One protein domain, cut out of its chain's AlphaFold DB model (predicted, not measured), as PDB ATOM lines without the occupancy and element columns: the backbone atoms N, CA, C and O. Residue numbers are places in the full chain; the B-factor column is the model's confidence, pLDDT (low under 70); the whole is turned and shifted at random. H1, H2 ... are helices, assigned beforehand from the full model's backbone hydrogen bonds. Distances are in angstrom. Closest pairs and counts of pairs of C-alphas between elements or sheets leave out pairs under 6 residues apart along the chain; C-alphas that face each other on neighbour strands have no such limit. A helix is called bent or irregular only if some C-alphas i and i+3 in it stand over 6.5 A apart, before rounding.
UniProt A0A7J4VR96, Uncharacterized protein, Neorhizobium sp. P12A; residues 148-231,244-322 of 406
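Overview. This is residues 148 to 231 and 244 to 322 of the 406 residues of an uncharacterized protein of Neorhizobium sp. P12A (UniProt A0A7J4VR96). You will see four helical hairpins in a row along the longest axis: H1 and H2 at one end, H3 and H4 beside H7 and H8 in the middle, and H5 and H6 at the other end. The two hairpins in the middle form an up-and-down bundle, each helix running against the one before it, while the end hairpins are joined to it by fewer contacts. The printed part has 163 residues with eight named helices, H1 to H8 in order, and no named strand; the class is all helix. It is only just compact, close to loose, with a radius of gyration of the C-alphas of 18.3 A, and elongated, spanning 63 by 37 by 25 A.

Along the chain. Find C-alpha 148 at (3.390, -36.652, -5.589); from there H1, residues 148 to 165, runs 25.8 A. Next come H2, residues 176 to 183, 10.0 A; H3, residues 192 to 208, 24.6 A; and H4, residues 212 to 230, 27.9 A. Past the cut, look for H5, residues 245 to 256, 16.4 A, beginning at C-alpha 245 (19.084, -14.117, -1.556). H6, residues 266 to 278, spans 17.3 A, and H7, residues 287 to 299, spans 18.3 A. H8, residues 304 to 322, spans 24.7 A and ends at C-alpha 322 (18.102, -31.220, 1.246); it is irregular, with C-alphas 306 and 309 7.0 A apart.

Arrangement. Begin in the bundle, where hairpin H3 and H4 touch at a shallow tilt of 27 degrees, their closest C-alphas, Ala 195 and Ala 221, 4.3 A apart. H3 touches H8, closest at the C-alphas of Ala 196 and Ile 316, 5.3 A. H4 touches H7, closest at the C-alphas of Leu 225 and Pro 287, 5.8 A. In hairpin H7 and H8 the closest C-alphas are Gly 290 and Thr 315, 5.7 A. Toward one end, residues 148 to 151 of H1 touch H3, and the closest C-alphas of hairpin H1 and H2, Tyr 154 and Ala 178, are 5.1 A apart. Toward the other, residues 245 to 249 of H5 touch H7; in hairpin H5 and H6 the closest C-alphas are Tyr 252 and Val 273, 6.0 A. H1 and H6 are apart. Every O i to N i+4 pair is within hydrogen-bond range in H1, H2, H3, H4, H5 and H7, against 7 of 9 in H6 and 13 of 15 in H8.

Size, cuts and confidence. The C-alphas farthest apart, Glu 167 and Ala 263, are 63.4 A from each other. Residues 232 to 243 are not printed, and C-alphas 231 and 244 stand 19.4 A apart across this cut. Of the links that are printed whole, none is long. The mean pLDDT of the printed part is 76.8; look for values under 70 at 68 residues, among them residues 259 to 290 and 297 to 312.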
ATOM      1  N   GLY A 148       2.549 -35.899  -4.669       92.56
ATOM      2  CA  GLY A 148       3.390 -36.652  -5.589       92.56
ATOM      3  C   GLY A 148       2.601 -37.692  -6.385       92.56
ATOM      4  O   GLY A 148       2.849 -37.863  -7.579       92.56
ATOM      5  N   LEU A 149       1.611 -38.346  -5.764       93.81
ATOM      6  CA  LEU A 149       0.775 -39.341  -6.440       93.81
ATOM      7  C   LEU A 149      -0.181 -38.681  -7.439       93.81
ATOM      8  O   LEU A 149      -0.287 -39.153  -8.571       93.81
ATOM      9  N   ALA A 150      -0.794 -37.555  -7.063       95.00
ATOM     10  CA  ALA A 150      -1.663 -36.791  -7.955       95.00
ATOM     11  C   ALA A 150      -0.901 -36.293  -9.201       95.00
ATOM     12  O   ALA A 150      -1.377 -36.460 -10.326       95.00
ATOM     13  N   ILE A 151       0.314 -35.753  -9.019       96.50
ATOM     14  CA  ILE A 151       1.195 -35.319 -10.118       96.50
ATOM     15  C   ILE A 151       1.608 -36.504 -10.999       96.50
ATOM     16  O   ILE A 151       1.547 -36.409 -12.229       96.50
ATOM     17  N   ALA A 152       2.016 -37.627 -10.399       94.50
ATOM     18  CA  ALA A 152       2.418 -38.820 -11.141       94.50
ATOM     19  C   ALA A 152       1.265 -39.371 -11.993       94.50
ATOM     20  O   ALA A 152       1.458 -39.655 -13.176       94.50
ATOM     21  N   LYS A 153       0.061 -39.436 -11.417       94.94
ATOM     22  CA  LYS A 153      -1.158 -39.863 -12.104       94.94
ATOM     23  C   LYS A 153      -1.500 -38.946 -13.279       94.94
ATOM     24  O   LYS A 153      -1.756 -39.441 -14.371       94.94
ATOM     25  N   TYR A 154      -1.428 -37.626 -13.096       96.00
ATOM     26  CA  TYR A 154      -1.622 -36.671 -14.193       96.00
ATOM     27  C   TYR A 154      -0.617 -36.888 -15.329       96.00
ATOM     28  O   TYR A 154      -1.018 -36.970 -16.489       96.00
ATOM     29  N   ARG A 155       0.680 -37.024 -15.014       95.69
ATOM     30  CA  ARG A 155       1.723 -37.272 -16.023       95.69
ATOM     31  C   ARG A 155       1.476 -38.591 -16.770       95.69
ATOM     32  O   ARG A 155       1.591 -38.620 -17.995       95.69
ATOM     33  N   GLU A 156       1.106 -39.663 -16.068       95.62
ATOM     34  CA  GLU A 156       0.776 -40.962 -16.673       95.62
ATOM     35  C   GLU A 156      -0.437 -40.866 -17.613       95.62
ATOM     36  O   GLU A 156      -0.357 -41.274 -18.775       95.62
ATOM     37  N   GLU A 157      -1.540 -40.281 -17.142       95.50
ATOM     38  CA  GLU A 157      -2.773 -40.123 -17.918       95.50
ATOM     39  C   GLU A 157      -2.578 -39.190 -19.124       95.50
ATOM     40  O   GLU A 157      -3.137 -39.438 -20.194       95.50
ATOM     41  N   TRP A 158      -1.746 -38.152 -18.992       94.25
ATOM     42  CA  TRP A 158      -1.381 -37.257 -20.090       94.25
ATOM     43  C   TRP A 158      -0.572 -37.978 -21.177       94.25
ATOM     44  O   TRP A 158      -0.885 -37.860 -22.361       94.25
ATOM     45  N   VAL A 159       0.429 -38.781 -20.798       93.88
ATOM     46  CA  VAL A 159       1.213 -39.587 -21.753       93.88
ATOM     47  C   VAL A 159       0.329 -40.620 -22.455       93.88
ATOM     48  O   VAL A 159       0.438 -40.807 -23.670       93.88
ATOM     49  N   ALA A 160      -0.571 -41.270 -21.715       91.62
ATOM     50  CA  ALA A 160      -1.531 -42.211 -22.279       91.62
ATOM     51  C   ALA A 160      -2.485 -41.524 -23.272       91.62
ATOM     52  O   ALA A 160      -2.724 -42.060 -24.357       91.62
ATOM     53  N   TYR A 161      -2.954 -40.315 -22.947       93.81
ATOM     54  CA  TYR A 161      -3.749 -39.491 -23.852       93.81
ATOM     55  C   TYR A 161      -2.979 -39.139 -25.132       93.81
ATOM     56  O   TYR A 161      -3.470 -39.435 -26.221       93.81
ATOM     57  N   LEU A 162      -1.756 -38.606 -25.027       92.50
ATOM     58  CA  LEU A 162      -0.934 -38.262 -26.197       92.50
ATOM     59  C   LEU A 162      -0.747 -39.459 -27.135       92.50
ATOM     60  O   LEU A 162      -0.934 -39.338 -28.344       92.50
ATOM     61  N   LYS A 163      -0.467 -40.637 -26.571       93.62
ATOM     62  CA  LYS A 163      -0.331 -41.872 -27.345       93.62
ATOM     63  C   LYS A 163      -1.632 -42.262 -28.050       93.62
ATOM     64  O   LYS A 163      -1.599 -42.689 -29.198       93.62
ATOM     65  N   SER A 164      -2.776 -42.115 -27.383       90.75
ATOM     66  CA  SER A 164      -4.075 -42.434 -27.988       90.75
ATOM     67  C   SER A 164      -4.481 -41.458 -29.097       90.75
ATOM     68  O   SER A 164      -5.095 -41.879 -30.074       90.75
ATOM     69  N   THR A 165      -4.078 -40.186 -29.006       90.94
ATOM     70  CA  THR A 165      -4.370 -39.188 -30.047       90.94
ATOM     71  C   THR A 165      -3.574 -39.378 -31.337       90.94
ATOM     72  O   THR A 165      -3.978 -38.861 -32.370       90.94
ATOM     73  N   GLU A 166      -2.474 -40.139 -31.321       89.25
ATOM     74  CA  GLU A 166      -1.774 -40.513 -32.561       89.25
ATOM     75  C   GLU A 166      -2.601 -41.482 -33.425       89.25
ATOM     76  O   GLU A 166      -2.405 -41.555 -34.640       89.25
ATOM     77  N   GLU A 167      -3.524 -42.227 -32.805       85.25
ATOM     78  CA  GLU A 167      -4.343 -43.257 -33.450       85.25
ATOM     79  C   GLU A 167      -5.789 -42.794 -33.703       85.25
ATOM     80  O   GLU A 167      -6.384 -43.185 -34.711       85.25
ATOM     81  N   ASP A 168      -6.349 -41.963 -32.816       88.81
ATOM     82  CA  ASP A 168      -7.727 -41.460 -32.881       88.81
ATOM     83  C   ASP A 168      -7.842 -40.034 -32.310       88.81
ATOM     84  O   ASP A 168      -7.684 -39.812 -31.107       88.81
ATOM     85  N   ASP A 169      -8.221 -39.068 -33.155       84.75
ATOM     86  CA  ASP A 169      -8.500 -37.676 -32.757       84.75
ATOM     87  C   ASP A 169      -9.637 -37.561 -31.712       84.75
ATOM     88  O   ASP A 169      -9.821 -36.515 -31.085       84.75
ATOM     89  N   SER A 170     -10.414 -38.633 -31.520       87.25
ATOM     90  CA  SER A 170     -11.549 -38.735 -30.592       87.25
ATOM     91  C   SER A 170     -11.179 -39.371 -29.248       87.25
ATOM     92  O   SER A 170     -12.077 -39.716 -28.471       87.25
ATOM     93  N   ALA A 171      -9.887 -39.571 -28.976       84.81
ATOM     94  CA  ALA A 171      -9.442 -40.265 -27.781       84.81
ATOM     95  C   ALA A 171      -9.978 -39.618 -26.483       84.81
ATOM     96  O   ALA A 171      -9.993 -38.387 -26.342       84.81
ATOM     97  N   PRO A 172     -10.424 -40.430 -25.507       85.38
ATOM     98  CA  PRO A 172     -10.968 -39.924 -24.256       85.38
ATOM     99  C   PRO A 172      -9.892 -39.178 -23.457       85.38
ATOM    100  O   PRO A 172      -8.780 -39.669 -23.263       85.38
ATOM    101  N   ARG A 173     -10.246 -37.998 -22.938       90.75
ATOM    102  CA  ARG A 173      -9.363 -37.152 -22.121       90.75
ATOM    103  C   ARG A 173      -9.296 -37.640 -20.677       90.75
ATOM    104  O   ARG A 173      -9.763 -36.983 -19.753       90.75
ATOM    105  N   ILE A 174      -8.720 -38.822 -20.498       91.38
ATOM    106  CA  ILE A 174      -8.622 -39.499 -19.199       91.38
ATOM    107  C   ILE A 174      -7.889 -38.670 -18.130       91.38
ATOM    108  O   ILE A 174      -8.212 -38.807 -16.959       91.38
ATOM    109  N   TYR A 175      -6.999 -37.756 -18.535       92.75
ATOM    110  CA  TYR A 175      -6.237 -36.878 -17.638       92.75
ATOM    111  C   TYR A 175      -7.062 -35.767 -16.969       92.75
ATOM    112  O   TYR A 175      -6.560 -35.108 -16.061       92.75
ATOM    113  N   GLU A 176      -8.302 -35.501 -17.406       92.81
ATOM    114  CA  GLU A 176      -9.085 -34.355 -16.913       92.81
ATOM    115  C   GLU A 176      -9.420 -34.443 -15.418       92.81
ATOM    116  O   GLU A 176      -9.534 -33.409 -14.758       92.81
ATOM    117  N   ASP A 177      -9.573 -35.650 -14.870       90.31
ATOM    118  CA  ASP A 177      -9.882 -35.836 -13.450       90.31
ATOM    119  C   ASP A 177      -8.644 -35.590 -12.567       90.31
ATOM    120  O   ASP A 177      -8.733 -34.860 -11.573       90.31
ATOM    121  N   ALA A 178      -7.475 -36.125 -12.943       91.94
ATOM    122  CA  ALA A 178      -6.216 -35.827 -12.254       91.94
ATOM    123  C   ALA A 178      -5.846 -34.343 -12.391       91.94
ATOM    124  O   ALA A 178      -5.467 -33.699 -11.414       91.94
ATOM    125  N   MET A 179      -6.064 -33.767 -13.573       94.62
ATOM    126  CA  MET A 179      -5.875 -32.343 -13.828       94.62
ATOM    127  C   MET A 179      -6.744 -31.481 -12.904       94.62
ATOM    128  O   MET A 179      -6.214 -30.610 -12.224       94.62
ATOM    129  N   ARG A 180      -8.053 -31.760 -12.794       92.81
ATOM    130  CA  ARG A 180      -8.954 -31.036 -11.874       92.81
ATOM    131  C   ARG A 180      -8.519 -31.149 -10.410       92.81
ATOM    132  O   ARG A 180      -8.708 -30.203  -9.649       92.81
ATOM    133  N   THR A 181      -7.937 -32.284 -10.026       93.31
ATOM    134  CA  THR A 181      -7.405 -32.501  -8.671       93.31
ATOM    135  C   THR A 181      -6.204 -31.594  -8.393       93.31
ATOM    136  O   THR A 181      -6.147 -30.961  -7.342       93.31
ATOM    137  N   ILE A 182      -5.280 -31.474  -9.349       95.62
ATOM    138  CA  ILE A 182      -4.101 -30.597  -9.258       95.62
ATOM    139  C   ILE A 182      -4.500 -29.116  -9.340       95.62
ATOM    140  O   ILE A 182      -3.995 -28.298  -8.573       95.62
ATOM    141  N   ASP A 183      -5.431 -28.762 -10.234       93.62
ATOM    142  CA  ASP A 183      -5.947 -27.396 -10.386       93.62
ATOM    143  C   ASP A 183      -6.520 -26.880  -9.055       93.62
ATOM    144  O   ASP A 183      -6.280 -25.736  -8.668       93.62
ATOM    145  N   ALA A 184      -7.257 -27.737  -8.341       93.00
ATOM    146  CA  ALA A 184      -7.897 -27.419  -7.070       93.00
ATOM    147  C   ALA A 184      -6.989 -27.620  -5.841       93.00
ATOM    148  O   ALA A 184      -7.482 -27.534  -4.716       93.00
ATOM    149  N   TRP A 185      -5.694 -27.896  -6.026       95.31
ATOM    150  CA  TRP A 185      -4.798 -28.188  -4.912       95.31
ATOM    151  C   TRP A 185      -4.524 -26.952  -4.049       95.31
ATOM    152  O   TRP A 185      -3.962 -25.961  -4.516       95.31
ATOM    153  N   ASP A 186      -4.886 -27.020  -2.769       93.19
ATOM    154  CA  ASP A 186      -4.781 -25.913  -1.811       93.19
ATOM    155  C   ASP A 186      -3.939 -26.242  -0.565       93.19
ATOM    156  O   ASP A 186      -3.744 -25.391   0.308       93.19
ATOM    157  N   ARG A 187      -3.396 -27.460  -0.494       92.31
ATOM    158  CA  ARG A 187      -2.612 -27.964   0.643       92.31
ATOM    159  C   ARG A 187      -1.106 -27.792   0.417       92.31
ATOM    160  O   ARG A 187      -0.671 -27.768  -0.736       92.31
ATOM    161  N   PRO A 188      -0.295 -27.688   1.488       93.31
ATOM    162  CA  PRO A 188       1.158 -27.799   1.363       93.31
ATOM    163  C   PRO A 188       1.556 -29.144   0.742       93.31
ATOM    164  O   PRO A 188       0.808 -30.115   0.825       93.31
ATOM    165  N   ALA A 189       2.727 -29.183   0.108       92.62
ATOM    166  CA  ALA A 189       3.393 -30.447  -0.185       92.62
ATOM    167  C   ALA A 189       3.831 -31.116   1.130       92.62
ATOM    168  O   ALA A 189       4.232 -30.413   2.060       92.62
ATOM    169  N   ASP A 190       3.786 -32.447   1.200       91.06
ATOM    170  CA  ASP A 190       4.100 -33.175   2.439       91.06
ATOM    171  C   ASP A 190       5.609 -33.433   2.603       91.06
ATOM    172  O   ASP A 190       6.060 -33.860   3.661       91.06
ATOM    173  N   SER A 191       6.413 -33.196   1.559       88.12
ATOM    174  CA  SER A 191       7.865 -33.406   1.583       88.12
ATOM    175  C   SER A 191       8.610 -32.506   0.594       88.12
ATOM    176  O   SER A 191       8.019 -31.954  -0.339       88.12
ATOM    177  N   ALA A 192       9.937 -32.415   0.749       81.44
ATOM    178  CA  ALA A 192      10.811 -31.704  -0.188       81.44
ATOM    179  C   ALA A 192      10.691 -32.249  -1.617       81.44
ATOM    180  O   ALA A 192      10.648 -31.470  -2.567       81.44
ATOM    181  N   THR A 193      10.587 -33.573  -1.761       87.19
ATOM    182  CA  THR A 193      10.416 -34.245  -3.052       87.19
ATOM    183  C   THR A 193       9.098 -33.841  -3.709       87.19
ATOM    184  O   THR A 193       9.076 -33.500  -4.887       87.19
ATOM    185  N   GLU A 194       7.998 -33.808  -2.951       93.25
ATOM    186  CA  GLU A 194       6.705 -33.358  -3.478       93.25
ATOM    187  C   GLU A 194       6.705 -31.870  -3.841       93.25
ATOM    188  O   GLU A 194       6.148 -31.490  -4.870       93.25
ATOM    189  N   ALA A 195       7.361 -31.029  -3.036       89.56
ATOM    190  CA  ALA A 195       7.532 -29.614  -3.344       89.56
ATOM    191  C   ALA A 195       8.344 -29.413  -4.636       89.56
ATOM    192  O   ALA A 195       7.970 -28.585  -5.467       89.56
ATOM    193  N   ALA A 196       9.408 -30.195  -4.847       85.19
ATOM    194  CA  ALA A 196      10.192 -30.172  -6.080       85.19
ATOM    195  C   ALA A 196       9.358 -30.630  -7.288       85.19
ATOM    196  O   ALA A 196       9.305 -29.919  -8.289       85.19
ATOM    197  N   MET A 197       8.620 -31.741  -7.171       91.62
ATOM    198  CA  MET A 197       7.708 -32.220  -8.222       91.62
ATOM    199  C   MET A 197       6.645 -31.177  -8.592       91.62
ATOM    200  O   MET A 197       6.312 -31.023  -9.768       91.62
ATOM    201  N   ALA A 198       6.115 -30.450  -7.605       94.06
ATOM    202  CA  ALA A 198       5.170 -29.365  -7.844       94.06
ATOM    203  C   ALA A 198       5.819 -28.229  -8.653       94.06
ATOM    204  O   ALA A 198       5.256 -27.783  -9.653       94.06
ATOM    205  N   LEU A 199       7.025 -27.790  -8.273       90.44
ATOM    206  CA  LEU A 199       7.756 -26.743  -8.996       90.44
ATOM    207  C   LEU A 199       8.141 -27.158 -10.423       90.44
ATOM    208  O   LEU A 199       8.015 -26.349 -11.340       90.44
ATOM    209  N   GLU A 200       8.555 -28.408 -10.633       91.75
ATOM    210  CA  GLU A 200       8.792 -28.952 -11.974       91.75
ATOM    211  C   GLU A 200       7.532 -28.886 -12.835       91.75
ATOM    212  O   GLU A 200       7.578 -28.400 -13.964       91.75
ATOM    213  N   LEU A 201       6.396 -29.343 -12.297       94.38
ATOM    214  CA  LEU A 201       5.134 -29.307 -13.023       94.38
ATOM    215  C   LEU A 201       4.716 -27.863 -13.341       94.38
ATOM    216  O   LEU A 201       4.237 -27.596 -14.439       94.38
ATOM    217  N   ALA A 202       4.925 -26.923 -12.415       90.88
ATOM    218  CA  ALA A 202       4.661 -25.507 -12.655       90.88
ATOM    219  C   ALA A 202       5.513 -24.946 -13.809       90.88
ATOM    220  O   ALA A 202       4.984 -24.216 -14.644       90.88
ATOM    221  N   LEU A 203       6.799 -25.314 -13.887       87.44
ATOM    222  CA  LEU A 203       7.685 -24.927 -14.990       87.44
ATOM    223  C   LEU A 203       7.257 -25.546 -16.323       87.44
ATOM    224  O   LEU A 203       7.188 -24.839 -17.325       87.44
ATOM    225  N   GLU A 204       6.937 -26.841 -16.341       90.88
ATOM    226  CA  GLU A 204       6.458 -27.522 -17.550       90.88
ATOM    227  C   GLU A 204       5.173 -26.894 -18.096       90.88
ATOM    228  O   GLU A 204       5.003 -26.765 -19.308       90.88
ATOM    229  N   GLU A 205       4.244 -26.539 -17.206       91.88
ATOM    230  CA  GLU A 205       3.001 -25.875 -17.585       91.88
ATOM    231  C   GLU A 205       3.283 -24.461 -18.082       91.88
ATOM    232  O   GLU A 205       2.791 -24.106 -19.146       91.88
ATOM    233  N   TYR A 206       4.149 -23.706 -17.401       87.44
ATOM    234  CA  TYR A 206       4.549 -22.373 -17.841       87.44
ATOM    235  C   TYR A 206       5.139 -22.366 -19.259       87.44
ATOM    236  O   TYR A 206       4.722 -21.569 -20.096       87.44
ATOM    237  N   GLU A 207       6.044 -23.299 -19.574       84.56
ATOM    238  CA  GLU A 207       6.627 -23.436 -20.918       84.56
ATOM    239  C   GLU A 207       5.571 -23.738 -22.002       84.56
ATOM    240  O   GLU A 207       5.789 -23.462 -23.186       84.56
ATOM    241  N   ARG A 208       4.412 -24.293 -21.617       85.69
ATOM    242  CA  ARG A 208       3.264 -24.563 -22.501       85.69
ATOM    243  C   ARG A 208       2.245 -23.416 -22.533       85.69
ATOM    244  O   ARG A 208       1.429 -23.382 -23.458       85.69
ATOM    245  N   GLY A 209       2.290 -22.497 -21.568       86.06
ATOM    246  CA  GLY A 209       1.406 -21.341 -21.423       86.06
ATOM    247  C   GLY A 209       0.691 -21.276 -20.068       86.06
ATOM    248  O   GLY A 209       0.765 -22.183 -19.246       86.06
ATOM    249  N   ASP A 210      -0.045 -20.188 -19.833       79.38
ATOM    250  CA  ASP A 210      -0.717 -19.974 -18.549       79.38
ATOM    251  C   ASP A 210      -1.765 -21.051 -18.241       79.38
ATOM    252  O   ASP A 210      -2.706 -21.298 -19.002       79.38
ATOM    253  N   SER A 211      -1.618 -21.657 -17.065       89.06
ATOM    254  CA  SER A 211      -2.466 -22.729 -16.559       89.06
ATOM    255  C   SER A 211      -2.772 -22.488 -15.077       89.06
ATOM    256  O   SER A 211      -1.859 -22.148 -14.318       89.06
ATOM    257  N   PRO A 212      -4.024 -22.697 -14.610       84.69
ATOM    258  CA  PRO A 212      -4.368 -22.592 -13.187       84.69
ATOM    259  C   PRO A 212      -3.476 -23.453 -12.275       84.69
ATOM    260  O   PRO A 212      -3.237 -23.080 -11.126       84.69
ATOM    261  N   ARG A 213      -2.921 -24.554 -12.808       92.19
ATOM    262  CA  ARG A 213      -1.986 -25.456 -12.111       92.19
ATOM    263  C   ARG A 213      -0.737 -24.758 -11.617       92.19
ATOM    264  O   ARG A 213      -0.253 -25.118 -10.550       92.19
ATOM    265  N   ILE A 214      -0.234 -23.769 -12.359       90.31
ATOM    266  CA  ILE A 214       1.007 -23.065 -12.012       90.31
ATOM    267  C   ILE A 214       0.864 -22.466 -10.608       90.31
ATOM    268  O   ILE A 214       1.675 -22.741  -9.727       90.31
ATOM    269  N   SER A 215      -0.231 -21.739 -10.351       89.38
ATOM    270  CA  SER A 215      -0.479 -21.129  -9.039       89.38
ATOM    271  C   SER A 215      -0.650 -22.175  -7.936       89.38
ATOM    272  O   SER A 215      -0.084 -22.016  -6.854       89.38
ATOM    273  N   SER A 216      -1.407 -23.244  -8.195       92.00
ATOM    274  CA  SER A 216      -1.671 -24.298  -7.208       92.00
ATOM    275  C   SER A 216      -0.388 -25.039  -6.813       92.00
ATOM    276  O   SER A 216      -0.112 -25.212  -5.626       92.00
ATOM    277  N   MET A 217       0.462 -25.381  -7.783       96.25
ATOM    278  CA  MET A 217       1.737 -26.057  -7.537       96.25
ATOM    279  C   MET A 217       2.765 -25.163  -6.837       96.25
ATOM    280  O   MET A 217       3.402 -25.593  -5.875       96.25
ATOM    281  N   MET A 218       2.878 -23.895  -7.242       87.94
ATOM    282  CA  MET A 218       3.759 -22.942  -6.559       87.94
ATOM    283  C   MET A 218       3.328 -22.703  -5.106       87.94
ATOM    284  O   MET A 218       4.178 -22.625  -4.221       87.94
ATOM    285  N   LYS A 219       2.017 -22.633  -4.827       90.44
ATOM    286  CA  LYS A 219       1.489 -22.509  -3.457       90.44
ATOM    287  C   LYS A 219       1.777 -23.744  -2.610       90.44
ATOM    288  O   LYS A 219       2.144 -23.589  -1.447       90.44
ATOM    289  N   ALA A 220       1.633 -24.943  -3.176       92.69
ATOM    290  CA  ALA A 220       1.940 -26.184  -2.471       92.69
ATOM    291  C   ALA A 220       3.413 -26.222  -2.025       92.69
ATOM    292  O   ALA A 220       3.695 -26.460  -0.847       92.69
ATOM    293  N   ALA A 221       4.336 -25.889  -2.933       89.06
ATOM    294  CA  ALA A 221       5.767 -25.809  -2.639       89.06
ATOM    295  C   ALA A 221       6.112 -24.685  -1.644       89.06
ATOM    296  O   ALA A 221       6.870 -24.900  -0.698       89.06
ATOM    297  N   LEU A 222       5.523 -23.494  -1.807       83.50
ATOM    298  CA  LEU A 222       5.744 -22.364  -0.899       83.50
ATOM    299  C   LEU A 222       5.289 -22.681   0.531       83.50
ATOM    300  O   LEU A 222       5.992 -22.366   1.490       83.50
ATOM    301  N   ASN A 223       4.116 -23.296   0.688       88.88
ATOM    302  CA  ASN A 223       3.592 -23.629   2.009       88.88
ATOM    303  C   ASN A 223       4.438 -24.705   2.706       88.88
ATOM    304  O   ASN A 223       4.618 -24.608   3.918       88.88
ATOM    305  N   TYR A 224       5.018 -25.651   1.957       89.62
ATOM    306  CA  TYR A 224       6.017 -26.586   2.489       89.62
ATOM    307  C   TYR A 224       7.279 -25.865   2.990       89.62
ATOM    308  O   TYR A 224       7.763 -26.119   4.089       89.62
ATOM    309  N   LEU A 225       7.817 -24.914   2.219       79.50
ATOM    310  CA  LEU A 225       8.999 -24.163   2.657       79.50
ATOM    311  C   LEU A 225       8.719 -23.324   3.910       79.50
ATOM    312  O   LEU A 225       9.581 -23.223   4.786       79.50
ATOM    313  N   ARG A 226       7.517 -22.746   4.020       83.88
ATOM    314  CA  ARG A 226       7.083 -22.005   5.214       83.88
ATOM    315  C   ARG A 226       6.997 -22.906   6.443       83.88
ATOM    316  O   ARG A 226       7.562 -22.538   7.469       83.88
ATOM    317  N   SER A 227       6.367 -24.080   6.343       81.94
ATOM    318  CA  SER A 227       6.307 -25.022   7.470       81.94
ATOM    319  C   SER A 227       7.704 -25.502   7.877       81.94
ATOM    320  O   SER A 227       8.032 -25.505   9.063       81.94
ATOM    321  N   ALA A 228       8.575 -25.795   6.906       74.19
ATOM    322  CA  ALA A 228       9.964 -26.169   7.163       74.19
ATOM    323  C   ALA A 228      10.779 -25.049   7.845       74.19
ATOM    324  O   ALA A 228      11.666 -25.333   8.651       74.19
ATOM    325  N   ALA A 229      10.487 -23.778   7.554       72.88
ATOM    326  CA  ALA A 229      11.149 -22.634   8.183       72.88
ATOM    327  C   ALA A 229      10.689 -22.378   9.632       72.88
ATOM    328  O   ALA A 229      11.438 -21.786  10.412       72.88
ATOM    329  N   GLU A 230       9.478 -22.809  10.000       75.12
ATOM    330  CA  GLU A 230       8.935 -22.683  11.360       75.12
ATOM    331  C   GLU A 230       9.496 -23.735  12.332       75.12
ATOM    332  O   GLU A 230       9.474 -23.525  13.550       75.12
ATOM    333  N   LEU A 231      10.048 -24.841  11.820       66.88
ATOM    334  CA  LEU A 231      10.681 -25.860  12.650       66.88
ATOM    335  C   LEU A 231      11.940 -25.289  13.335       66.88
ATOM    336  O   LEU A 231      12.826 -24.742  12.668       66.88
ATOM    337  N   SER A 244      22.440 -13.009   1.815       65.44
ATOM    338  CA  SER A 244      21.324 -13.936   1.570       65.44
ATOM    339  C   SER A 244      20.503 -13.468   0.359       65.44
ATOM    340  O   SER A 244      20.340 -12.269   0.131       65.44
ATOM    341  N   LEU A 245      19.969 -14.410  -0.424       62.62
ATOM    342  CA  LEU A 245      19.084 -14.117  -1.556       62.62
ATOM    343  C   LEU A 245      17.835 -13.373  -1.069       62.62
ATOM    344  O   LEU A 245      17.354 -12.471  -1.747       62.62
ATOM    345  N   ALA A 246      17.351 -13.699   0.132       62.97
ATOM    346  CA  ALA A 246      16.270 -12.970   0.779       62.97
ATOM    347  C   ALA A 246      16.624 -11.495   1.047       62.97
ATOM    348  O   ALA A 246      15.757 -10.639   0.890       62.97
ATOM    349  N   ASP A 247      17.877 -11.184   1.399       69.50
ATOM    350  CA  ASP A 247      18.324  -9.794   1.563       69.50
ATOM    351  C   ASP A 247      18.335  -9.072   0.205       69.50
ATOM    352  O   ASP A 247      17.800  -7.972   0.093       69.50
ATOM    353  N   ALA A 248      18.838  -9.727  -0.849       65.50
ATOM    354  CA  ALA A 248      18.842  -9.178  -2.210       65.50
ATOM    355  C   ALA A 248      17.420  -8.940  -2.764       65.50
ATOM    356  O   ALA A 248      17.154  -7.907  -3.378       65.50
ATOM    357  N   ILE A 249      16.486  -9.863  -2.509       62.25
ATOM    358  CA  ILE A 249      15.071  -9.719  -2.882       62.25
ATOM    359  C   ILE A 249      14.412  -8.595  -2.076       62.25
ATOM    360  O   ILE A 249      13.668  -7.789  -2.630       62.25
ATOM    361  N   ASN A 250      14.691  -8.495  -0.776       69.38
ATOM    362  CA  ASN A 250      14.135  -7.436   0.061       69.38
ATOM    363  C   ASN A 250      14.647  -6.045  -0.352       69.38
ATOM    364  O   ASN A 250      13.876  -5.080  -0.350       69.38
ATOM    365  N   ASP A 251      15.915  -5.940  -0.754       69.31
ATOM    366  CA  ASP A 251      16.486  -4.717  -1.321       69.31
ATOM    367  C   ASP A 251      15.785  -4.332  -2.639       69.31
ATOM    368  O   ASP A 251      15.452  -3.159  -2.828       69.31
ATOM    369  N   TYR A 252      15.457  -5.309  -3.495       66.12
ATOM    370  CA  TYR A 252      14.661  -5.094  -4.712       66.12
ATOM    371  C   TYR A 252      13.253  -4.587  -4.433       66.12
ATOM    372  O   TYR A 252      12.869  -3.534  -4.941       66.12
ATOM    373  N   VAL A 253      12.497  -5.284  -3.583       66.56
ATOM    374  CA  VAL A 253      11.116  -4.905  -3.251       66.56
ATOM    375  C   VAL A 253      11.074  -3.511  -2.615       66.56
ATOM    376  O   VAL A 253      10.220  -2.686  -2.947       66.56
ATOM    377  N   THR A 254      12.033  -3.207  -1.734       72.75
ATOM    378  CA  THR A 254      12.149  -1.886  -1.098       72.75
ATOM    379  C   THR A 254      12.456  -0.790  -2.119       72.75
ATOM    380  O   THR A 254      11.913   0.315  -2.022       72.75
ATOM    381  N   TYR A 255      13.300  -1.084  -3.110       68.56
ATOM    382  CA  TYR A 255      13.616  -0.167  -4.200       68.56
ATOM    383  C   TYR A 255      12.415   0.064  -5.132       68.56
ATOM    384  O   TYR A 255      12.051   1.218  -5.374       68.56
ATOM    385  N   ALA A 256      11.761  -1.004  -5.599       62.94
ATOM    386  CA  ALA A 256      10.597  -0.937  -6.486       62.94
ATOM    387  C   ALA A 256       9.442  -0.127  -5.866       62.94
ATOM    388  O   ALA A 256       8.758   0.631  -6.555       62.94
ATOM    389  N   ALA A 257       9.274  -0.207  -4.542       70.31
ATOM    390  CA  ALA A 257       8.284   0.574  -3.806       70.31
ATOM    391  C   ALA A 257       8.607   2.082  -3.710       70.31
ATOM    392  O   ALA A 257       7.708   2.877  -3.417       70.31
ATOM    393  N   ASN A 258       9.861   2.507  -3.921       73.06
ATOM    394  CA  ASN A 258      10.266   3.910  -3.790       73.06
ATOM    395  C   ASN A 258      11.413   4.325  -4.744       73.06
ATOM    396  O   ASN A 258      12.502   4.701  -4.289       73.06
ATOM    397  N   PRO A 259      11.167   4.363  -6.066       60.19
ATOM    398  CA  PRO A 259      12.199   4.665  -7.065       60.19
ATOM    399  C   PRO A 259      12.743   6.103  -6.966       60.19
ATOM    400  O   PRO A 259      13.861   6.388  -7.386       60.19
ATOM    401  N   ALA A 260      11.991   7.030  -6.357       63.34
ATOM    402  CA  ALA A 260      12.334   8.454  -6.285       63.34
ATOM    403  C   ALA A 260      13.478   8.800  -5.304       63.34
ATOM    404  O   ALA A 260      13.947   9.939  -5.297       63.34
ATOM    405  N   GLY A 261      13.908   7.858  -4.457       64.31
ATOM    406  CA  GLY A 261      14.971   8.068  -3.461       64.31
ATOM    407  C   GLY A 261      16.384   7.692  -3.925       64.31
ATOM    408  O   GLY A 261      17.354   7.978  -3.222       64.31
ATOM    409  N   SER A 262      16.507   7.052  -5.086       58.84
ATOM    410  CA  SER A 262      17.765   6.541  -5.624       58.84
ATOM    411  C   SER A 262      18.487   7.605  -6.455       58.84
ATOM    412  O   SER A 262      17.897   8.238  -7.326       58.84
ATOM    413  N   ALA A 263      19.781   7.810  -6.195       59.66
ATOM    414  CA  ALA A 263      20.636   8.693  -6.997       59.66
ATOM    415  C   ALA A 263      21.072   8.064  -8.338       59.66
ATOM    416  O   ALA A 263      21.765   8.719  -9.118       59.66
ATOM    417  N   HIS A 264      20.692   6.810  -8.586       61.53
ATOM    418  CA  HIS A 264      20.985   6.068  -9.806       61.53
ATOM    419  C   HIS A 264      19.861   6.242 -10.824       61.53
ATOM    420  O   HIS A 264      18.702   6.446 -10.452       61.53
ATOM    421  N   SER A 265      20.194   6.165 -12.115       69.94
ATOM    422  CA  SER A 265      19.158   6.037 -13.139       69.94
ATOM    423  C   SER A 265      18.344   4.762 -12.884       69.94
ATOM    424  O   SER A 265      18.846   3.805 -12.297       69.94
ATOM    425  N   GLU A 266      17.086   4.746 -13.322       57.75
ATOM    426  CA  GLU A 266      16.199   3.579 -13.201       57.75
ATOM    427  C   GLU A 266      16.858   2.300 -13.757       57.75
ATOM    428  O   GLU A 266      16.718   1.227 -13.182       57.75
ATOM    429  N   GLU A 267      17.673   2.455 -14.806       61.00
ATOM    430  CA  GLU A 267      18.466   1.404 -15.449       61.00
ATOM    431  C   GLU A 267      19.694   0.971 -14.620       61.00
ATOM    432  O   GLU A 267      19.915  -0.222 -14.449       61.00
ATOM    433  N   GLU A 268      20.462   1.901 -14.038       62.78
ATOM    434  CA  GLU A 268      21.615   1.573 -13.172       62.78
ATOM    435  C   GLU A 268      21.190   0.932 -11.846       62.78
ATOM    436  O   GLU A 268      21.899   0.085 -11.309       62.78
ATOM    437  N   ALA A 269      20.046   1.342 -11.303       56.78
ATOM    438  CA  ALA A 269      19.505   0.778 -10.075       56.78
ATOM    439  C   ALA A 269      18.884  -0.602 -10.307       56.78
ATOM    440  O   ALA A 269      19.111  -1.504  -9.503       56.78
ATOM    441  N   ALA A 270      18.160  -0.787 -11.419       57.38
ATOM    442  CA  ALA A 270      17.725  -2.110 -11.840       57.38
ATOM    443  C   ALA A 270      18.941  -3.026 -12.029       57.38
ATOM    444  O   ALA A 270      18.978  -4.090 -11.432       57.38
ATOM    445  N   ASP A 271      19.984  -2.593 -12.739       61.09
ATOM    446  CA  ASP A 271      21.193  -3.402 -12.940       61.09
ATOM    447  C   ASP A 271      21.935  -3.695 -11.618       61.09
ATOM    448  O   ASP A 271      22.345  -4.824 -11.372       61.09
ATOM    449  N   ALA A 272      22.038  -2.731 -10.697       57.81
ATOM    450  CA  ALA A 272      22.697  -2.928  -9.400       57.81
ATOM    451  C   ALA A 272      21.980  -3.934  -8.484       57.81
ATOM    452  O   ALA A 272      22.639  -4.635  -7.715       57.81
ATOM    453  N   VAL A 273      20.650  -4.010  -8.562       54.84
ATOM    454  CA  VAL A 273      19.841  -4.932  -7.754       54.84
ATOM    455  C   VAL A 273      19.657  -6.285  -8.447       54.84
ATOM    456  O   VAL A 273      19.663  -7.332  -7.802       54.84
ATOM    457  N   MET A 274      19.553  -6.280  -9.773       54.81
ATOM    458  CA  MET A 274      19.313  -7.473 -10.581       54.81
ATOM    459  C   MET A 274      20.602  -8.242 -10.860       54.81
ATOM    460  O   MET A 274      20.576  -9.464 -10.947       54.81
ATOM    461  N   SER A 275      21.750  -7.569 -10.957       58.88
ATOM    462  CA  SER A 275      23.041  -8.211 -11.222       58.88
ATOM    463  C   SER A 275      23.447  -9.231 -10.143       58.88
ATOM    464  O   SER A 275      23.902 -10.311 -10.519       58.88
ATOM    465  N   PRO A 276      23.237  -9.003  -8.829       58.78
ATOM    466  CA  PRO A 276      23.400 -10.038  -7.805       58.78
ATOM    467  C   PRO A 276      22.450 -11.234  -7.970       58.78
ATOM    468  O   PRO A 276      22.892 -12.366  -7.800       58.78
ATOM    469  N   LEU A 277      21.186 -10.996  -8.344       53.69
ATOM    470  CA  LEU A 277      20.179 -12.036  -8.609       53.69
ATOM    471  C   LEU A 277      20.534 -12.877  -9.851       53.69
ATOM    472  O   LEU A 277      20.524 -14.102  -9.787       53.69
ATOM    473  N   PHE A 278      20.930 -12.240 -10.958       54.28
ATOM    474  CA  PHE A 278      21.349 -12.903 -12.201       54.28
ATOM    475  C   PHE A 278      22.712 -13.601 -12.093       54.28
ATOM    476  O   PHE A 278      22.954 -14.595 -12.778       54.28
ATOM    477  N   ASN A 279      23.618 -13.089 -11.255       52.81
ATOM    478  CA  ASN A 279      24.934 -13.688 -11.015       52.81
ATOM    479  C   ASN A 279      24.959 -14.628  -9.802       52.81
ATOM    480  O   ASN A 279      26.033 -15.134  -9.453       52.81
ATOM    481  N   TRP A 280      23.809 -14.887  -9.174       55.62
ATOM    482  CA  TRP A 280      23.697 -15.846  -8.086       55.62
ATOM    483  C   TRP A 280      23.994 -17.254  -8.619       55.62
ATOM    484  O   TRP A 280      23.209 -17.854  -9.347       55.62
ATOM    485  N   LYS A 281      25.174 -17.779  -8.277       52.31
ATOM    486  CA  LYS A 281      25.636 -19.131  -8.651       52.31
ATOM    487  C   LYS A 281      25.606 -20.123  -7.486       52.31
ATOM    488  O   LYS A 281      26.134 -21.225  -7.616       52.31
ATOM    489  N   GLY A 282      25.078 -19.714  -6.334       49.50
ATOM    490  CA  GLY A 282      24.925 -20.587  -5.173       49.50
ATOM    491  C   GLY A 282      23.583 -21.325  -5.200       49.50
ATOM    492  O   GLY A 282      22.634 -20.819  -5.795       49.50
ATOM    493  N   PRO A 283      23.443 -22.476  -4.525       48.56
ATOM    494  CA  PRO A 283      22.111 -22.964  -4.163       48.56
ATOM    495  C   PRO A 283      21.397 -21.897  -3.313       48.56
ATOM    496  O   PRO A 283      22.070 -21.090  -2.659       48.56
ATOM    497  N   ALA A 284      20.058 -21.867  -3.290       53.97
ATOM    498  CA  ALA A 284      19.354 -21.145  -2.226       53.97
ATOM    499  C   ALA A 284      19.933 -21.645  -0.892       53.97
ATOM    500  O   ALA A 284      19.944 -22.842  -0.629       53.97
ATOM    501  N   ALA A 285      20.556 -20.773  -0.101       57.75
ATOM    502  CA  ALA A 285      21.351 -21.230   1.038       57.75
ATOM    503  C   ALA A 285      20.450 -21.660   2.207       57.75
ATOM    504  O   ALA A 285      20.881 -22.397   3.097       57.75
ATOM    505  N   THR A 286      19.197 -21.195   2.210       64.25
ATOM    506  CA  THR A 286      18.240 -21.390   3.297       64.25
ATOM    507  C   THR A 286      16.798 -21.532   2.784       64.25
ATOM    508  O   THR A 286      16.477 -21.023   1.708       64.25
ATOM    509  N   PRO A 287      15.872 -22.119   3.573       59.84
ATOM    510  CA  PRO A 287      14.446 -22.143   3.225       59.84
ATOM    511  C   PRO A 287      13.870 -20.733   3.037       59.84
ATOM    512  O   PRO A 287      12.977 -20.518   2.226       59.84
ATOM    513  N   ARG A 288      14.425 -19.749   3.757       68.94
ATOM    514  CA  ARG A 288      14.033 -18.339   3.686       68.94
ATOM    515  C   ARG A 288      14.321 -17.719   2.318       68.94
ATOM    516  O   ARG A 288      13.516 -16.923   1.843       68.94
ATOM    517  N   ASP A 289      15.426 -18.112   1.687       68.19
ATOM    518  CA  ASP A 289      15.777 -17.695   0.327       68.19
ATOM    519  C   ASP A 289      14.761 -18.237  -0.692       68.19
ATOM    520  O   ASP A 289      14.300 -17.493  -1.556       68.19
ATOM    521  N   GLY A 290      14.344 -19.502  -0.545       65.50
ATOM    522  CA  GLY A 290      13.312 -20.120  -1.387       65.50
ATOM    523  C   GLY A 290      11.914 -19.516  -1.193       65.50
ATOM    524  O   GLY A 290      11.187 -19.316  -2.164       65.50
ATOM    525  N   ILE A 291      11.542 -19.163   0.046       71.69
ATOM    526  CA  ILE A 291      10.276 -18.467   0.347       71.69
ATOM    527  C   ILE A 291      10.240 -17.105  -0.346       71.69
ATOM    528  O   ILE A 291       9.291 -16.826  -1.074       71.69
ATOM    529  N   ALA A 292      11.276 -16.281  -0.155       71.69
ATOM    530  CA  ALA A 292      11.347 -14.947  -0.750       71.69
ATOM    531  C   ALA A 292      11.283 -15.008  -2.284       71.69
ATOM    532  O   ALA A 292      10.596 -14.207  -2.916       71.69
ATOM    533  N   ALA A 293      11.954 -16.001  -2.872       68.56
ATOM    534  CA  ALA A 293      11.935 -16.260  -4.302       68.56
ATOM    535  C   ALA A 293      10.526 -16.576  -4.834       68.56
ATOM    536  O   ALA A 293      10.055 -15.939  -5.776       68.56
ATOM    537  N   LEU A 294       9.834 -17.542  -4.225       69.31
ATOM    538  CA  LEU A 294       8.493 -17.942  -4.658       69.31
ATOM    539  C   LEU A 294       7.437 -16.867  -4.384       69.31
ATOM    540  O   LEU A 294       6.522 -16.699  -5.189       69.31
ATOM    541  N   GLU A 295       7.552 -16.134  -3.273       77.38
ATOM    542  CA  GLU A 295       6.662 -15.012  -2.960       77.38
ATOM    543  C   GLU A 295       6.758 -13.918  -4.021       77.38
ATOM    544  O   GLU A 295       5.718 -13.510  -4.527       77.38
ATOM    545  N   LEU A 296       7.975 -13.524  -4.420       72.44
ATOM    546  CA  LEU A 296       8.193 -12.523  -5.466       72.44
ATOM    547  C   LEU A 296       7.509 -12.923  -6.783       72.44
ATOM    548  O   LEU A 296       6.770 -12.125  -7.364       72.44
ATOM    549  N   ILE A 297       7.688 -14.178  -7.215       69.56
ATOM    550  CA  ILE A 297       7.067 -14.694  -8.446       69.56
ATOM    551  C   ILE A 297       5.534 -14.678  -8.339       69.56
ATOM    552  O   ILE A 297       4.851 -14.326  -9.298       69.56
ATOM    553  N   LEU A 298       4.980 -15.038  -7.178       69.75
ATOM    554  CA  LEU A 298       3.532 -15.072  -6.962       69.75
ATOM    555  C   LEU A 298       2.896 -13.681  -6.826       69.75
ATOM    556  O   LEU A 298       1.697 -13.553  -7.083       69.75
ATOM    557  N   THR A 299       3.642 -12.659  -6.393       69.81
ATOM    558  CA  THR A 299       3.093 -11.318  -6.134       69.81
ATOM    559  C   THR A 299       3.161 -10.358  -7.313       69.81
ATOM    560  O   THR A 299       2.285  -9.501  -7.410       69.81
ATOM    561  N   GLU A 300       4.170 -10.449  -8.184       57.47
ATOM    562  CA  GLU A 300       4.452  -9.353  -9.127       57.47
ATOM    563  C   GLU A 300       3.908  -9.523 -10.555       57.47
ATOM    564  O   GLU A 300       4.171  -8.653 -11.377       57.47
ATOM    565  N   GLU A 301       3.163 -10.589 -10.901       53.66
ATOM    566  CA  GLU A 301       2.912 -10.927 -12.330       53.66
ATOM    567  C   GLU A 301       4.222 -10.847 -13.150       53.66
ATOM    568  O   GLU A 301       4.247 -10.497 -14.332       53.66
ATOM    569  N   MET A 302       5.351 -11.112 -12.486       51.97
ATOM    570  CA  MET A 302       6.668 -10.979 -13.075       51.97
ATOM    571  C   MET A 302       6.750 -11.998 -14.207       51.97
ATOM    572  O   MET A 302       6.508 -13.184 -13.977       51.97
ATOM    573  N   LEU A 303       7.080 -11.537 -15.418       51.31
ATOM    574  CA  LEU A 303       7.328 -12.390 -16.580       51.31
ATOM    575  C   LEU A 303       8.301 -13.502 -16.169       51.31
ATOM    576  O   LEU A 303       9.503 -13.274 -15.991       51.31
ATOM    577  N   ILE A 304       7.773 -14.716 -15.997       54.03
ATOM    578  CA  ILE A 304       8.544 -15.902 -15.602       54.03
ATOM    579  C   ILE A 304       9.655 -16.189 -16.643       54.03
ATOM    580  O   ILE A 304      10.652 -16.843 -16.315       54.03
ATOM    581  N   ASP A 305       9.533 -15.620 -17.848       51.19
ATOM    582  CA  ASP A 305      10.470 -15.717 -18.969       51.19
ATOM    583  C   ASP A 305      11.910 -15.287 -18.644       51.19
ATOM    584  O   ASP A 305      12.837 -16.009 -19.010       51.19
ATOM    585  N   GLU A 306      12.140 -14.156 -17.964       56.22
ATOM    586  CA  GLU A 306      13.518 -13.657 -17.757       56.22
ATOM    587  C   GLU A 306      14.094 -13.996 -16.376       56.22
ATOM    588  O   GLU A 306      15.295 -14.238 -16.253       56.22
ATOM    589  N   MET A 307      13.252 -14.066 -15.341       54.97
ATOM    590  CA  MET A 307      13.701 -14.260 -13.953       54.97
ATOM    591  C   MET A 307      13.040 -15.424 -13.219       54.97
ATOM    592  O   MET A 307      13.673 -16.011 -12.344       54.97
ATOM    593  N   GLY A 308      11.792 -15.773 -13.545       61.16
ATOM    594  CA  GLY A 308      11.066 -16.819 -12.815       61.16
ATOM    595  C   GLY A 308      11.703 -18.193 -13.005       61.16
ATOM    596  O   GLY A 308      11.938 -18.914 -12.039       61.16
ATOM    597  N   THR A 309      12.073 -18.529 -14.243       68.56
ATOM    598  CA  THR A 309      12.630 -19.849 -14.568       68.56
ATOM    599  C   THR A 309      13.956 -20.154 -13.845       68.56
ATOM    600  O   THR A 309      14.058 -21.223 -13.236       68.56
ATOM    601  N   PRO A 310      14.977 -19.268 -13.846       69.62
ATOM    602  CA  PRO A 310      16.208 -19.501 -13.082       69.62
ATOM    603  C   PRO A 310      15.976 -19.654 -11.573       69.62
ATOM    604  O   PRO A 310      16.590 -20.511 -10.940       69.62
ATOM    605  N   LEU A 311      15.065 -18.861 -11.004       64.94
ATOM    606  CA  LEU A 311      14.787 -18.842  -9.568       64.94
ATOM    607  C   LEU A 311      14.080 -20.124  -9.100       64.94
ATOM    608  O   LEU A 311      14.434 -20.703  -8.069       64.94
ATOM    609  N   VAL A 312      13.113 -20.611  -9.886       67.56
ATOM    610  CA  VAL A 312      12.443 -21.889  -9.611       67.56
ATOM    611  C   VAL A 312      13.436 -23.046  -9.726       67.56
ATOM    612  O   VAL A 312      13.457 -23.902  -8.845       67.56
ATOM    613  N   LYS A 313      14.328 -23.043 -10.729       72.56
ATOM    614  CA  LYS A 313      15.391 -24.059 -10.849       72.56
ATOM    615  C   LYS A 313      16.331 -24.068  -9.645       72.56
ATOM    616  O   LYS A 313      16.581 -25.131  -9.092       72.56
ATOM    617  N   ALA A 314      16.780 -22.900  -9.185       69.94
ATOM    618  CA  ALA A 314      17.615 -22.801  -7.985       69.94
ATOM    619  C   ALA A 314      16.896 -23.318  -6.721       69.94
ATOM    620  O   ALA A 314      17.525 -23.894  -5.831       69.94
ATOM    621  N   THR A 315      15.573 -23.141  -6.648       67.69
ATOM    622  CA  THR A 315      14.744 -23.666  -5.553       67.69
ATOM    623  C   THR A 315      14.615 -25.192  -5.623       67.69
ATOM    624  O   THR A 315      14.718 -25.852  -4.592       67.69
ATOM    625  N   ILE A 316      14.455 -25.763  -6.823       70.44
ATOM    626  CA  ILE A 316      14.458 -27.220  -7.041       70.44
ATOM    627  C   ILE A 316      15.807 -27.817  -6.621       70.44
ATOM    628  O   ILE A 316      15.831 -28.724  -5.794       70.44
ATOM    629  N   GLU A 317      16.926 -27.257  -7.094       72.56
ATOM    630  CA  GLU A 317      18.278 -27.728  -6.742       72.56
ATOM    631  C   GLU A 317      18.521 -27.716  -5.223       72.56
ATOM    632  O   GLU A 317      19.156 -28.617  -4.670       72.56
ATOM    633  N   TYR A 318      17.988 -26.713  -4.518       72.56
ATOM    634  CA  TYR A 318      18.040 -26.660  -3.059       72.56
ATOM    635  C   TYR A 318      17.239 -27.787  -2.391       72.56
ATOM    636  O   TYR A 318      17.748 -28.441  -1.477       72.56
ATOM    637  N   LEU A 319      16.004 -28.031  -2.842       68.12
ATOM    638  CA  LEU A 319      15.147 -29.094  -2.307       68.12
ATOM    639  C   LEU A 319      15.755 -30.487  -2.540       68.12
ATOM    640  O   LEU A 319      15.781 -31.305  -1.619       68.12
ATOM    641  N   GLU A 320      16.324 -30.734  -3.721       72.50
ATOM    642  CA  GLU A 320      17.064 -31.967  -4.025       72.50
ATOM    643  C   GLU A 320      18.326 -32.114  -3.149       72.50
ATOM    644  O   GLU A 320      18.650 -33.200  -2.650       72.50
ATOM    645  N   GLY A 321      19.033 -31.005  -2.906       67.94
ATOM    646  CA  GLY A 321      20.170 -30.939  -1.987       67.94
ATOM    647  C   GLY A 321      19.800 -31.290  -0.539       67.94
ATOM    648  O   GLY A 321      20.543 -32.000   0.142       67.94
ATOM    649  N   LEU A 322      18.631 -30.847  -0.068       64.88
ATOM    650  CA  LEU A 322      18.102 -31.220   1.246       64.88
ATOM    651  C   LEU A 322      17.788 -32.716   1.332       64.88
ATOM    652  O   LEU A 322      18.160 -33.356   2.315       64.88
TER     653      LEU A 322